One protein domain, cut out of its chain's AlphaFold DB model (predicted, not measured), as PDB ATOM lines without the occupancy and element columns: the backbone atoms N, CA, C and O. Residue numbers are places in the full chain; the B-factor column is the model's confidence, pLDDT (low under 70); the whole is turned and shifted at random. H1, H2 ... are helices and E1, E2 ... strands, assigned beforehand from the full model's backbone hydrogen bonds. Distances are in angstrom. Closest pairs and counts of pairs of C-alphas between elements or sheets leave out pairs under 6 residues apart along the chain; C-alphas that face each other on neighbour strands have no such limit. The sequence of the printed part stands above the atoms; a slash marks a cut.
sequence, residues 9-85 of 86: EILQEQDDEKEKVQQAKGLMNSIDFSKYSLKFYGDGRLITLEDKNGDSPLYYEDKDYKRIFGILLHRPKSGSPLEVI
ATOM      1  N   GLU A   9     221.822 252.639 213.594       79.19
ATOM      2  CA  GLU A   9     221.009 252.470 214.799       79.19
ATOM      3  C   GLU A   9     220.191 253.732 215.120       79.19
ATOM      4  O   GLU A   9     218.997 253.646 215.389       79.19
ATOM      5  N   ILE A  10     220.807 254.914 215.012       72.06
ATOM      6  CA  ILE A  10     220.152 256.209 215.264       72.06
ATOM      7  C   ILE A  10     219.110 256.510 214.182       72.06
ATOM      8  O   ILE A  10     218.038 257.043 214.471       72.06
ATOM      9  N   LEU A  11     219.405 256.166 212.926       78.88
ATOM     10  CA  LEU A  11     218.458 256.325 211.821       78.88
ATOM     11  C   LEU A  11     217.242 255.409 211.994       78.88
ATOM     12  O   LEU A  11     216.113 255.843 211.766       78.88
ATOM     13  N   GLN A  12     217.462 254.176 212.449       81.88
ATOM     14  CA  GLN A  12     216.384 253.231 212.713       81.88
ATOM     15  C   GLN A  12     215.510 253.667 213.895       81.88
ATOM     16  O   GLN A  12     214.289 253.648 213.780       81.88
ATOM     17  N   GLU A  13     216.106 254.153 214.987       76.12
ATOM     18  CA  GLU A  13     215.344 254.737 216.100       76.12
ATOM     19  C   GLU A  13     214.481 255.923 215.643       76.12
ATOM     20  O   GLU A  13     213.309 256.011 216.012       76.12
ATOM     21  N   GLN A  14     215.018 256.805 214.792       74.69
ATOM     22  CA  GLN A  14     214.255 257.931 214.246       74.69
ATOM     23  C   GLN A  14     213.073 257.483 213.383       74.69
ATOM     24  O   GLN A  14     212.009 258.105 213.432       74.69
ATOM     25  N   ASP A  15     213.246 256.450 212.564       82.94
ATOM     26  CA  ASP A  15     212.166 255.945 211.717       82.94
ATOM     27  C   ASP A  15     211.092 255.226 212.544       82.94
ATOM     28  O   ASP A  15     209.902 255.491 212.347       82.94
ATOM     29  N   ASP A  16     211.491 254.450 213.553       82.88
ATOM     30  CA  ASP A  16     210.573 253.843 214.519       82.88
ATOM     31  C   ASP A  16     209.770 254.911 215.284       82.88
ATOM     32  O   ASP A  16     208.569 254.753 215.529       82.88
ATOM     33  N   GLU A  17     210.408 256.013 215.694       74.94
ATOM     34  CA  GLU A  17     209.723 257.143 216.333       74.94
ATOM     35  C   GLU A  17     208.745 257.841 215.390       74.94
ATOM     36  O   GLU A  17     207.606 258.118 215.784       74.94
ATOM     37  N   LYS A  18     209.135 258.081 214.133       78.50
ATOM     38  CA  LYS A  18     208.227 258.649 213.125       78.50
ATOM     39  C   LYS A  18     207.010 257.758 212.918       78.50
ATOM     40  O   LYS A  18     205.896 258.280 212.851       78.50
ATOM     41  N   GLU A  19     207.198 256.445 212.832       82.69
ATOM     42  CA  GLU A  19     206.094 255.504 212.647       82.69
ATOM     43  C   GLU A  19     205.123 255.552 213.835       82.69
ATOM     44  O   GLU A  19     203.913 255.697 213.642       82.69
ATOM     45  N   LYS A  20     205.646 255.565 215.066       74.88
ATOM     46  CA  LYS A  20     204.838 255.708 216.291       74.88
ATOM     47  C   LYS A  20     204.037 257.013 216.307       74.88
ATOM     48  O   LYS A  20     202.866 257.008 216.688       74.88
ATOM     49  N   VAL A  21     204.629 258.127 215.870       74.00
ATOM     50  CA  VAL A  21     203.929 259.422 215.769       74.00
ATOM     51  C   VAL A  21     202.804 259.367 214.733       74.00
ATOM     52  O   VAL A  21     201.725 259.907 214.978       74.00
ATOM     53  N   GLN A  22     203.020 258.705 213.591       79.38
ATOM     54  CA  GLN A  22     201.970 258.532 212.584       79.38
ATOM     55  C   GLN A  22     200.826 257.658 213.101       79.38
ATOM     56  O   GLN A  22     199.666 258.015 212.907       79.38
ATOM     57  N   GLN A  23     201.137 256.563 213.798       79.06
ATOM     58  CA  GLN A  23     200.128 255.680 214.389       79.06
ATOM     59  C   GLN A  23     199.287 256.402 215.455       79.06
ATOM     60  O   GLN A  23     198.072 256.239 215.487       79.06
ATOM     61  N   ALA A  24     199.897 257.261 216.277       72.44
ATOM     62  CA  ALA A  24     199.191 258.027 217.308       72.44
ATOM     63  C   ALA A  24     198.368 259.215 216.761       72.44
ATOM     64  O   ALA A  24     197.588 259.836 217.496       72.44
ATOM     65  N   LYS A  25     198.529 259.576 215.481       74.94
ATOM     66  CA  LYS A  25     197.906 260.766 214.893       74.94
ATOM     67  C   LYS A  25     196.382 260.641 214.879       74.94
ATOM     68  O   LYS A  25     195.815 259.767 214.236       74.94
ATOM     69  N   GLY A  26     195.705 261.567 215.559       73.12
ATOM     70  CA  GLY A  26     194.241 261.569 215.667       73.12
ATOM     71  C   GLY A  26     193.675 260.565 216.677       73.12
ATOM     72  O   GLY A  26     192.471 260.573 216.907       73.12
ATOM     73  N   LEU A  27     194.530 259.762 217.321       74.31
ATOM     74  CA  LEU A  27     194.173 258.886 218.441       74.31
ATOM     75  C   LEU A  27     194.495 259.521 219.802       74.31
ATOM     76  O   LEU A  27     194.417 258.865 220.839       74.31
ATOM     77  N   MET A  28     194.891 260.794 219.805       71.06
ATOM     78  CA  MET A  28     195.178 261.520 221.033       71.06
ATOM     79  C   MET A  28     193.901 261.744 221.834       71.06
ATOM     80  O   MET A  28     192.911 262.267 221.317       71.06
ATOM     81  N   ASN A  29     193.958 261.396 223.116       69.81
ATOM     82  CA  ASN A  29     192.874 261.677 224.041       69.81
ATOM     83  C   ASN A  29     192.661 263.189 224.175       69.81
ATOM     84  O   ASN A  29     193.609 263.980 224.137       69.81
ATOM     85  N   SER A  30     191.404 263.600 224.345       70.56
ATOM     86  CA  SER A  30     191.090 264.997 224.625       70.56
ATOM     87  C   SER A  30     191.704 265.413 225.964       70.56
ATOM     88  O   SER A  30     191.631 264.696 226.966       70.56
ATOM     89  N   ILE A  31     192.330 266.589 225.979       73.75
ATOM     90  CA  ILE A  31     192.971 267.116 227.181       73.75
ATOM     91  C   ILE A  31     191.919 267.845 228.014       73.75
ATOM     92  O   ILE A  31     191.397 268.886 227.619       73.75
ATOM     93  N   ASP A  32     191.637 267.314 229.198       81.31
ATOM     94  CA  ASP A  32     190.895 268.024 230.236       81.31
ATOM     95  C   ASP A  32     191.845 268.974 230.976       81.31
ATOM     96  O   ASP A  32     192.475 268.598 231.965       81.31
ATOM     97  N   PHE A  33     191.963 270.209 230.478       79.38
ATOM     98  CA  PHE A  33     192.885 271.218 231.012       79.38
ATOM     99  C   PHE A  33     192.677 271.538 232.501       79.38
ATOM    100  O   PHE A  33     193.596 272.062 233.123       79.38
ATOM    101  N   SER A  34     191.530 271.196 233.102       84.56
ATOM    102  CA  SER A  34     191.300 271.402 234.540       84.56
ATOM    103  C   SER A  34     192.176 270.516 235.435       84.56
ATOM    104  O   SER A  34     192.374 270.826 236.610       84.56
ATOM    105  N   LYS A  35     192.726 269.425 234.884       86.62
ATOM    106  CA  LYS A  35     193.576 268.459 235.599       86.62
ATOM    107  C   LYS A  35     195.068 268.758 235.502       86.62
ATOM    108  O   LYS A  35     195.858 268.058 236.133       86.62
ATOM    109  N   TYR A  36     195.444 269.777 234.733       86.81
ATOM    110  CA  TYR A  36     196.835 270.098 234.446       86.81
ATOM    111  C   TYR A  36     197.158 271.533 234.840       86.81
ATOM    112  O   TYR A  36     196.307 272.421 234.843       86.81
ATOM    113  N   SER A  37     198.422 271.766 235.169       88.94
ATOM    114  CA  SER A  37     198.937 273.073 235.553       88.94
ATOM    115  C   SER A  37     200.183 273.406 234.747       88.94
ATOM    116  O   SER A  37     201.013 272.537 234.483       88.94
ATOM    117  N   LEU A  38     200.316 274.671 234.346       87.81
ATOM    118  CA  LEU A  38     201.545 275.154 233.725       87.81
ATOM    119  C   LEU A  38     202.650 275.216 234.781       87.81
ATOM    120  O   LEU A  38     202.502 275.882 235.809       87.81
ATOM    121  N   LYS A  39     203.761 274.538 234.510       88.19
ATOM    122  CA  LYS A  39     204.976 274.576 235.318       88.19
ATOM    123  C   LYS A  39     206.046 275.379 234.606       88.19
ATOM    124  O   LYS A  39     206.214 275.283 233.392       88.19
ATOM    125  N   PHE A  40     206.763 276.175 235.391       87.12
ATOM    126  CA  PHE A  40     207.844 277.030 234.928       87.12
ATOM    127  C   PHE A  40     209.132 276.584 235.605       87.12
ATOM    128  O   PHE A  40     209.228 276.602 236.833       87.12
ATOM    129  N   TYR A  41     210.128 276.229 234.805       84.56
ATOM    130  CA  TYR A  41     211.451 275.838 235.277       84.56
ATOM    131  C   TYR A  41     212.519 276.772 234.707       84.56
ATOM    132  O   TYR A  41     212.323 277.421 233.673       84.56
ATOM    133  N   GLY A  42     213.656 276.851 235.404       82.44
ATOM    134  CA  GLY A  42     214.814 277.627 234.958       82.44
ATOM    135  C   GLY A  42     214.491 279.099 234.697       82.44
ATOM    136  O   GLY A  42     214.827 279.603 233.630       82.44
ATOM    137  N   ASP A  43     213.804 279.760 235.636       82.44
ATOM    138  CA  ASP A  43     213.406 281.175 235.527       82.44
ATOM    139  C   ASP A  43     212.473 281.461 234.328       82.44
ATOM    140  O   ASP A  43     212.627 282.416 233.569       82.44
ATOM    141  N   GLY A  44     211.519 280.552 234.095       75.12
ATOM    142  CA  GLY A  44     210.519 280.677 233.029       75.12
ATOM    143  C   GLY A  44     211.049 280.416 231.617       75.12
ATOM    144  O   GLY A  44     210.346 280.689 230.641       75.12
ATOM    145  N   ARG A  45     212.270 279.885 231.494       76.19
ATOM    146  CA  ARG A  45     212.856 279.481 230.207       76.19
ATOM    147  C   ARG A  45     212.264 278.189 229.678       76.19
ATOM    148  O   ARG A  45     212.204 278.033 228.463       76.19
ATOM    149  N   LEU A  46     211.842 277.304 230.577       78.81
ATOM    150  CA  LEU A  46     211.167 276.061 230.244       78.81
ATOM    151  C   LEU A  46     209.748 276.095 230.802       78.81
ATOM    152  O   LEU A  46     209.547 276.370 231.988       78.81
ATOM    153  N   ILE A  47     208.780 275.819 229.935       83.38
ATOM    154  CA  ILE A  47     207.364 275.769 230.278       83.38
ATOM    155  C   ILE A  47     206.810 274.427 229.828       83.38
ATOM    156  O   ILE A  47     207.017 274.002 228.690       83.38
ATOM    157  N   THR A  48     206.102 273.775 230.733       85.19
ATOM    158  CA  THR A  48     205.513 272.451 230.528       85.19
ATOM    159  C   THR A  48     204.108 272.443 231.135       85.19
ATOM    160  O   THR A  48     203.787 273.259 232.003       85.19
ATOM    161  N   LEU A  49     203.235 271.584 230.615       85.56
ATOM    162  CA  LEU A  49     201.896 271.359 231.144       85.56
ATOM    163  C   LEU A  49     201.919 269.999 231.842       85.56
ATOM    164  O   LEU A  49     202.203 269.002 231.186       85.56
ATOM    165  N   GLU A  50     201.651 269.963 233.147       88.81
ATOM    166  CA  GLU A  50     201.833 268.756 233.969       88.81
ATOM    167  C   GLU A  50     200.608 268.468 234.826       88.81
ATOM    168  O   GLU A  50     199.935 269.392 235.304       88.81
ATOM    169  N   ASP A  51     200.329 267.182 235.039       87.19
ATOM    170  CA  ASP A  51     199.340 266.728 236.008       87.19
ATOM    171  C   ASP A  51     199.882 266.838 237.448       87.19
ATOM    172  O   ASP A  51     200.969 267.359 237.714       87.19
ATOM    173  N   LYS A  52     199.111 266.350 238.423       87.56
ATOM    174  CA  LYS A  52     199.516 266.357 239.840       87.56
ATOM    175  C   LYS A  52     200.752 265.498 240.153       87.56
ATOM    176  O   LYS A  52     201.334 265.678 241.219       87.56
ATOM    177  N   ASN A  53     201.099 264.553 239.282       87.81
ATOM    178  CA  ASN A  53     202.229 263.640 239.431       87.81
ATOM    179  C   ASN A  53     203.471 264.123 238.657       87.81
ATOM    180  O   ASN A  53     204.545 263.566 238.860       87.81
ATOM    181  N   GLY A  54     203.339 265.163 237.824       85.25
ATOM    182  CA  GLY A  54     204.410 265.662 236.955       85.25
ATOM    183  C   GLY A  54     204.368 265.093 235.533       85.25
ATOM    184  O   GLY A  54     205.300 265.318 234.764       85.25
ATOM    185  N   ASP A  55     203.308 264.368 235.167       84.56
ATOM    186  CA  ASP A  55     203.185 263.732 233.856       84.56
ATOM    187  C   ASP A  55     202.581 264.683 232.815       84.56
ATOM    188  O   ASP A  55     201.714 265.513 233.110       84.56
ATOM    189  N   SER A  56     203.002 264.524 231.558       82.25
ATOM    190  CA  SER A  56     202.462 265.295 230.436       82.25
ATOM    191  C   SER A  56     201.020 264.886 230.087       82.25
ATOM    192  O   SER A  56     200.702 263.693 230.076       82.25
ATOM    193  N   PRO A  57     200.147 265.841 229.703       78.31
ATOM    194  CA  PRO A  57     198.794 265.570 229.217       78.31
ATOM    195  C   PRO A  57     198.765 264.881 227.858       78.31
ATOM    196  O   PRO A  57     197.729 264.335 227.477       78.31
ATOM    197  N   LEU A  58     199.853 264.956 227.088       77.56
ATOM    198  CA  LEU A  58     199.910 264.287 225.803       77.56
ATOM    199  C   LEU A  58     200.278 262.837 226.040       77.56
ATOM    200  O   LEU A  58     201.436 262.505 226.275       77.56
ATOM    201  N   TYR A  59     199.290 261.967 225.941       79.19
ATOM    202  CA  TYR A  59     199.529 260.542 225.945       79.19
ATOM    203  C   TYR A  59     198.636 259.854 224.924       79.19
ATOM    204  O   TYR A  59     197.537 260.312 224.595       79.19
ATOM    205  N   TYR A  60     199.149 258.744 224.424       78.00
ATOM    206  CA  TYR A  60     198.409 257.765 223.657       78.00
ATOM    207  C   TYR A  60     198.392 256.472 224.465       78.00
ATOM    208  O   TYR A  60     199.411 256.083 225.032       78.00
ATOM    209  N   GLU A  61     197.238 255.831 224.544       83.06
ATOM    210  CA  GLU A  61     197.071 254.568 225.251       83.06
ATOM    211  C   GLU A  61     196.277 253.615 224.367       83.06
ATOM    212  O   GLU A  61     195.232 253.989 223.827       83.06
ATOM    213  N   ASP A  62     196.788 252.401 224.212       82.88
ATOM    214  CA  ASP A  62     196.069 251.288 223.611       82.88
ATOM    215  C   ASP A  62     195.988 250.104 224.589       82.88
ATOM    216  O   ASP A  62     196.128 250.277 225.799       82.88
ATOM    217  N   LYS A  63     195.677 248.902 224.092       82.75
ATOM    218  CA  LYS A  63     195.512 247.719 224.951       82.75
ATOM    219  C   LYS A  63     196.818 247.250 225.594       82.75
ATOM    220  O   LYS A  63     196.756 246.580 226.622       82.75
ATOM    221  N   ASP A  64     197.953 247.579 224.988       85.19
ATOM    222  CA  ASP A  64     199.247 246.981 225.299       85.19
ATOM    223  C   ASP A  64     200.222 248.009 225.888       85.19
ATOM    224  O   ASP A  64     201.120 247.643 226.651       85.19
ATOM    225  N   TYR A  65     200.062 249.297 225.569       79.19
ATOM    226  CA  TYR A  65     200.966 250.337 226.044       79.19
ATOM    227  C   TYR A  65     200.304 251.700 226.257       79.19
ATOM    228  O   TYR A  65     199.436 252.152 225.514       79.19
ATOM    229  N   LYS A  66     200.842 252.418 227.248       81.19
ATOM    230  CA  LYS A  66     200.650 253.856 227.437       81.19
ATOM    231  C   LYS A  66     201.947 254.579 227.084       81.19
ATOM    232  O   LYS A  66     202.985 254.343 227.699       81.19
ATOM    233  N   ARG A  67     201.892 255.467 226.097       78.62
ATOM    234  CA  ARG A  67     202.990 256.354 225.694       78.62
ATOM    235  C   ARG A  67     202.677 257.770 226.129       78.62
ATOM    236  O   ARG A  67     201.610 258.281 225.809       78.62
ATOM    237  N   ILE A  68     203.619 258.404 226.813       78.94
ATOM    238  CA  ILE A  68     203.528 259.799 227.245       78.94
ATOM    239  C   ILE A  68     204.510 260.611 226.398       78.94
ATOM    240  O   ILE A  68     205.661 260.217 226.230       78.94
ATOM    241  N   PHE A  69     204.054 261.737 225.863       75.56
ATOM    242  CA  PHE A  69     204.835 262.668 225.058       75.56
ATOM    243  C   PHE A  69     205.031 263.957 225.848       75.56
ATOM    244  O   PHE A  69     204.058 264.595 226.233       75.56
ATOM    245  N   GLY A  70     206.268 264.383 226.091       71.88
ATOM    246  CA  GLY A  70     206.515 265.687 226.707       71.88
ATOM    247  C   GLY A  70     206.216 266.830 225.732       71.88
ATOM    248  O   GLY A  70     206.659 266.787 224.588       71.88
ATOM    249  N   ILE A  71     205.513 267.876 226.180       71.62
ATOM    250  CA  ILE A  71     205.588 269.185 225.514       71.62
ATOM    251  C   ILE A  71     206.564 270.040 226.304       71.62
ATOM    252  O   ILE A  71     206.261 270.485 227.411       71.62
ATOM    253  N   LEU A  72     207.718 270.301 225.706       75.56
ATOM    254  CA  LEU A  72     208.703 271.219 226.251       75.56
ATOM    255  C   LEU A  72     208.680 272.485 225.406       75.56
ATOM    256  O   LEU A  72     209.058 272.480 224.233       75.56
ATOM    257  N   LEU A  73     208.193 273.570 225.999       81.50
ATOM    258  CA  LEU A  73     208.195 274.881 225.371       81.50
ATOM    259  C   LEU A  73     209.361 275.696 225.920       81.50
ATOM    260  O   LEU A  73     209.529 275.791 227.138       81.50
ATOM    261  N   HIS A  74     210.134 276.320 225.034       81.44
ATOM    262  CA  HIS A  74     211.155 277.283 225.419       81.44
ATOM    263  C   HIS A  74     210.785 278.698 225.004       81.44
ATOM    264  O   HIS A  74     210.188 278.940 223.956       81.44
ATOM    265  N   ARG A  75     211.197 279.653 225.834       80.06
ATOM    266  CA  ARG A  75     211.219 281.065 225.464       80.06
ATOM    267  C   ARG A  75     212.668 281.474 225.188       80.06
ATOM    268  O   ARG A  75     213.421 281.644 226.148       80.06
ATOM    269  N   PRO A  76     213.089 281.653 223.923       78.25
ATOM    270  CA  PRO A  76     214.484 281.980 223.626       78.25
ATOM    271  C   PRO A  76     214.914 283.352 224.165       78.25
ATOM    272  O   PRO A  76     216.077 283.524 224.534       78.25
ATOM    273  N   LYS A  77     214.002 284.336 224.231       79.94
ATOM    274  CA  LYS A  77     214.269 285.678 224.779       79.94
ATOM    275  C   LYS A  77     213.052 286.219 225.527       79.94
ATOM    276  O   LYS A  77     211.919 285.911 225.177       79.94
ATOM    277  N   SER A  78     213.260 287.058 226.541       78.19
ATOM    278  CA  SER A  78     212.138 287.667 227.274       78.19
ATOM    279  C   SER A  78     211.171 288.381 226.317       78.19
ATOM    280  O   SER A  78     211.603 289.128 225.442       78.19
ATOM    281  N   GLY A  79     209.871 288.103 226.455       79.81
ATOM    282  CA  GLY A  79     208.817 288.646 225.592       79.81
ATOM    283  C   GLY A  79     208.625 287.957 224.233       79.81
ATOM    284  O   GLY A  79     207.666 288.290 223.543       79.81
ATOM    285  N   SER A  80     209.466 286.993 223.838       82.50
ATOM    286  CA  SER A  80     209.250 286.245 222.591       82.50
ATOM    287  C   SER A  80     208.132 285.196 222.733       82.50
ATOM    288  O   SER A  80     207.870 284.722 223.851       82.50
ATOM    289  N   PRO A  81     207.496 284.785 221.615       82.56
ATOM    290  CA  PRO A  81     206.638 283.605 221.586       82.56
ATOM    291  C   PRO A  81     207.356 282.358 222.113       82.56
ATOM    292  O   PRO A  81     208.588 282.290 222.125       82.56
ATOM    293  N   LEU A  82     206.562 281.391 222.570       76.81
ATOM    294  CA  LEU A  82     207.060 280.077 222.955       76.81
ATOM    295  C   LEU A  82     207.297 279.215 221.718       76.81
ATOM    296  O   LEU A  82     206.479 279.200 220.800       76.81
ATOM    297  N   GLU A  83     208.398 278.479 221.742       80.00
ATOM    298  CA  GLU A  83     208.839 277.572 220.689       80.00
ATOM    299  C   GLU A  83     208.916 276.146 221.246       80.00
ATOM    300  O   GLU A  83     209.201 275.946 222.426       80.00
ATOM    301  N   VAL A  84     208.630 275.142 220.416       75.75
ATOM    302  CA  VAL A  84     208.739 273.730 220.813       75.75
ATOM    303  C   VAL A  84     210.207 273.321 220.754       75.75
ATOM    304  O   VAL A  84     210.822 273.440 219.695       75.75
ATOM    305  N   ILE A  85     210.748 272.805 221.860       66.38
ATOM    306  CA  ILE A  85     212.036 272.103 221.839       66.38
ATOM    307  C   ILE A  85     211.784 270.743 221.177       66.38
ATOM    308  O   ILE A  85     210.961 269.971 221.673       66.38
TER     309      ILE A  85
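Overview. This is residues 9 to 85 of the 86 residues of an uncharacterized protein of Flavobacterium sp. 140616W15 (UniProt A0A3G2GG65). The model is a loose, open frame of two separate two-stranded hairpins, E1 with E2 and E3 with E4, and one helix, H1, whose residues 9 to 19 stick out as a free arm while its other end lies near E3 and E4. After E4 the last stretch, residues 70 to 85, runs to the start of E2 and folds back on itself there. The printed part has 77 residues with one named helix and four named strands, in the order H1 E1 E2 E3 E4; the class is mixed, and under half of the residues are in named elements. Both sheets are antiparallel. The radius of gyration of the C-alphas is 14.7 A, and the spans are 39 by 33 by 20 A.

Arrangement. H1, residues 9 to 24, has every O i to N i+4 pair within hydrogen-bond range. E1, residues 37 to 41, and E2, residues 46 to 50, form an antiparallel hairpin at 151 degrees, with N 39 and O 48 2.8 A apart. E3, residues 58 to 61, and E4, residues 66 to 69, form a second hairpin at 162 degrees, with N 67 and O 60 2.8 A apart. The closest C-alphas of H1 and E3 are those of Ala 24 and Tyr 60, 6.4 A apart. H1 is apart from E2 and E4, and E2 is apart from E3 and E4. Residues 73 to 74 pair antiparallel with residues 46 to 47 of E2 and with residues 83 to 84.

Along the chain. H1 begins at C-alpha 9, (221.009, 252.470, 214.799), and measures 22.7 A. E1 measures 12.8 A and E2 12.4 A, E2 beginning at C-alpha 46, (211.167, 276.061, 230.244). E3 measures 10.1 A and E4 10.0 A, E4 ending at C-alpha 69, (204.835, 262.668, 225.058).

Size, cuts and confidence. The two C-alphas farthest apart, those of Lys 63 and Ser 78, are 43.3 A apart. The printed part has no cut. The link from H1 to E1 is long, with 12 residues. The mean pLDDT of the printed part is 79.8, and residues 29 and 85 are under 70.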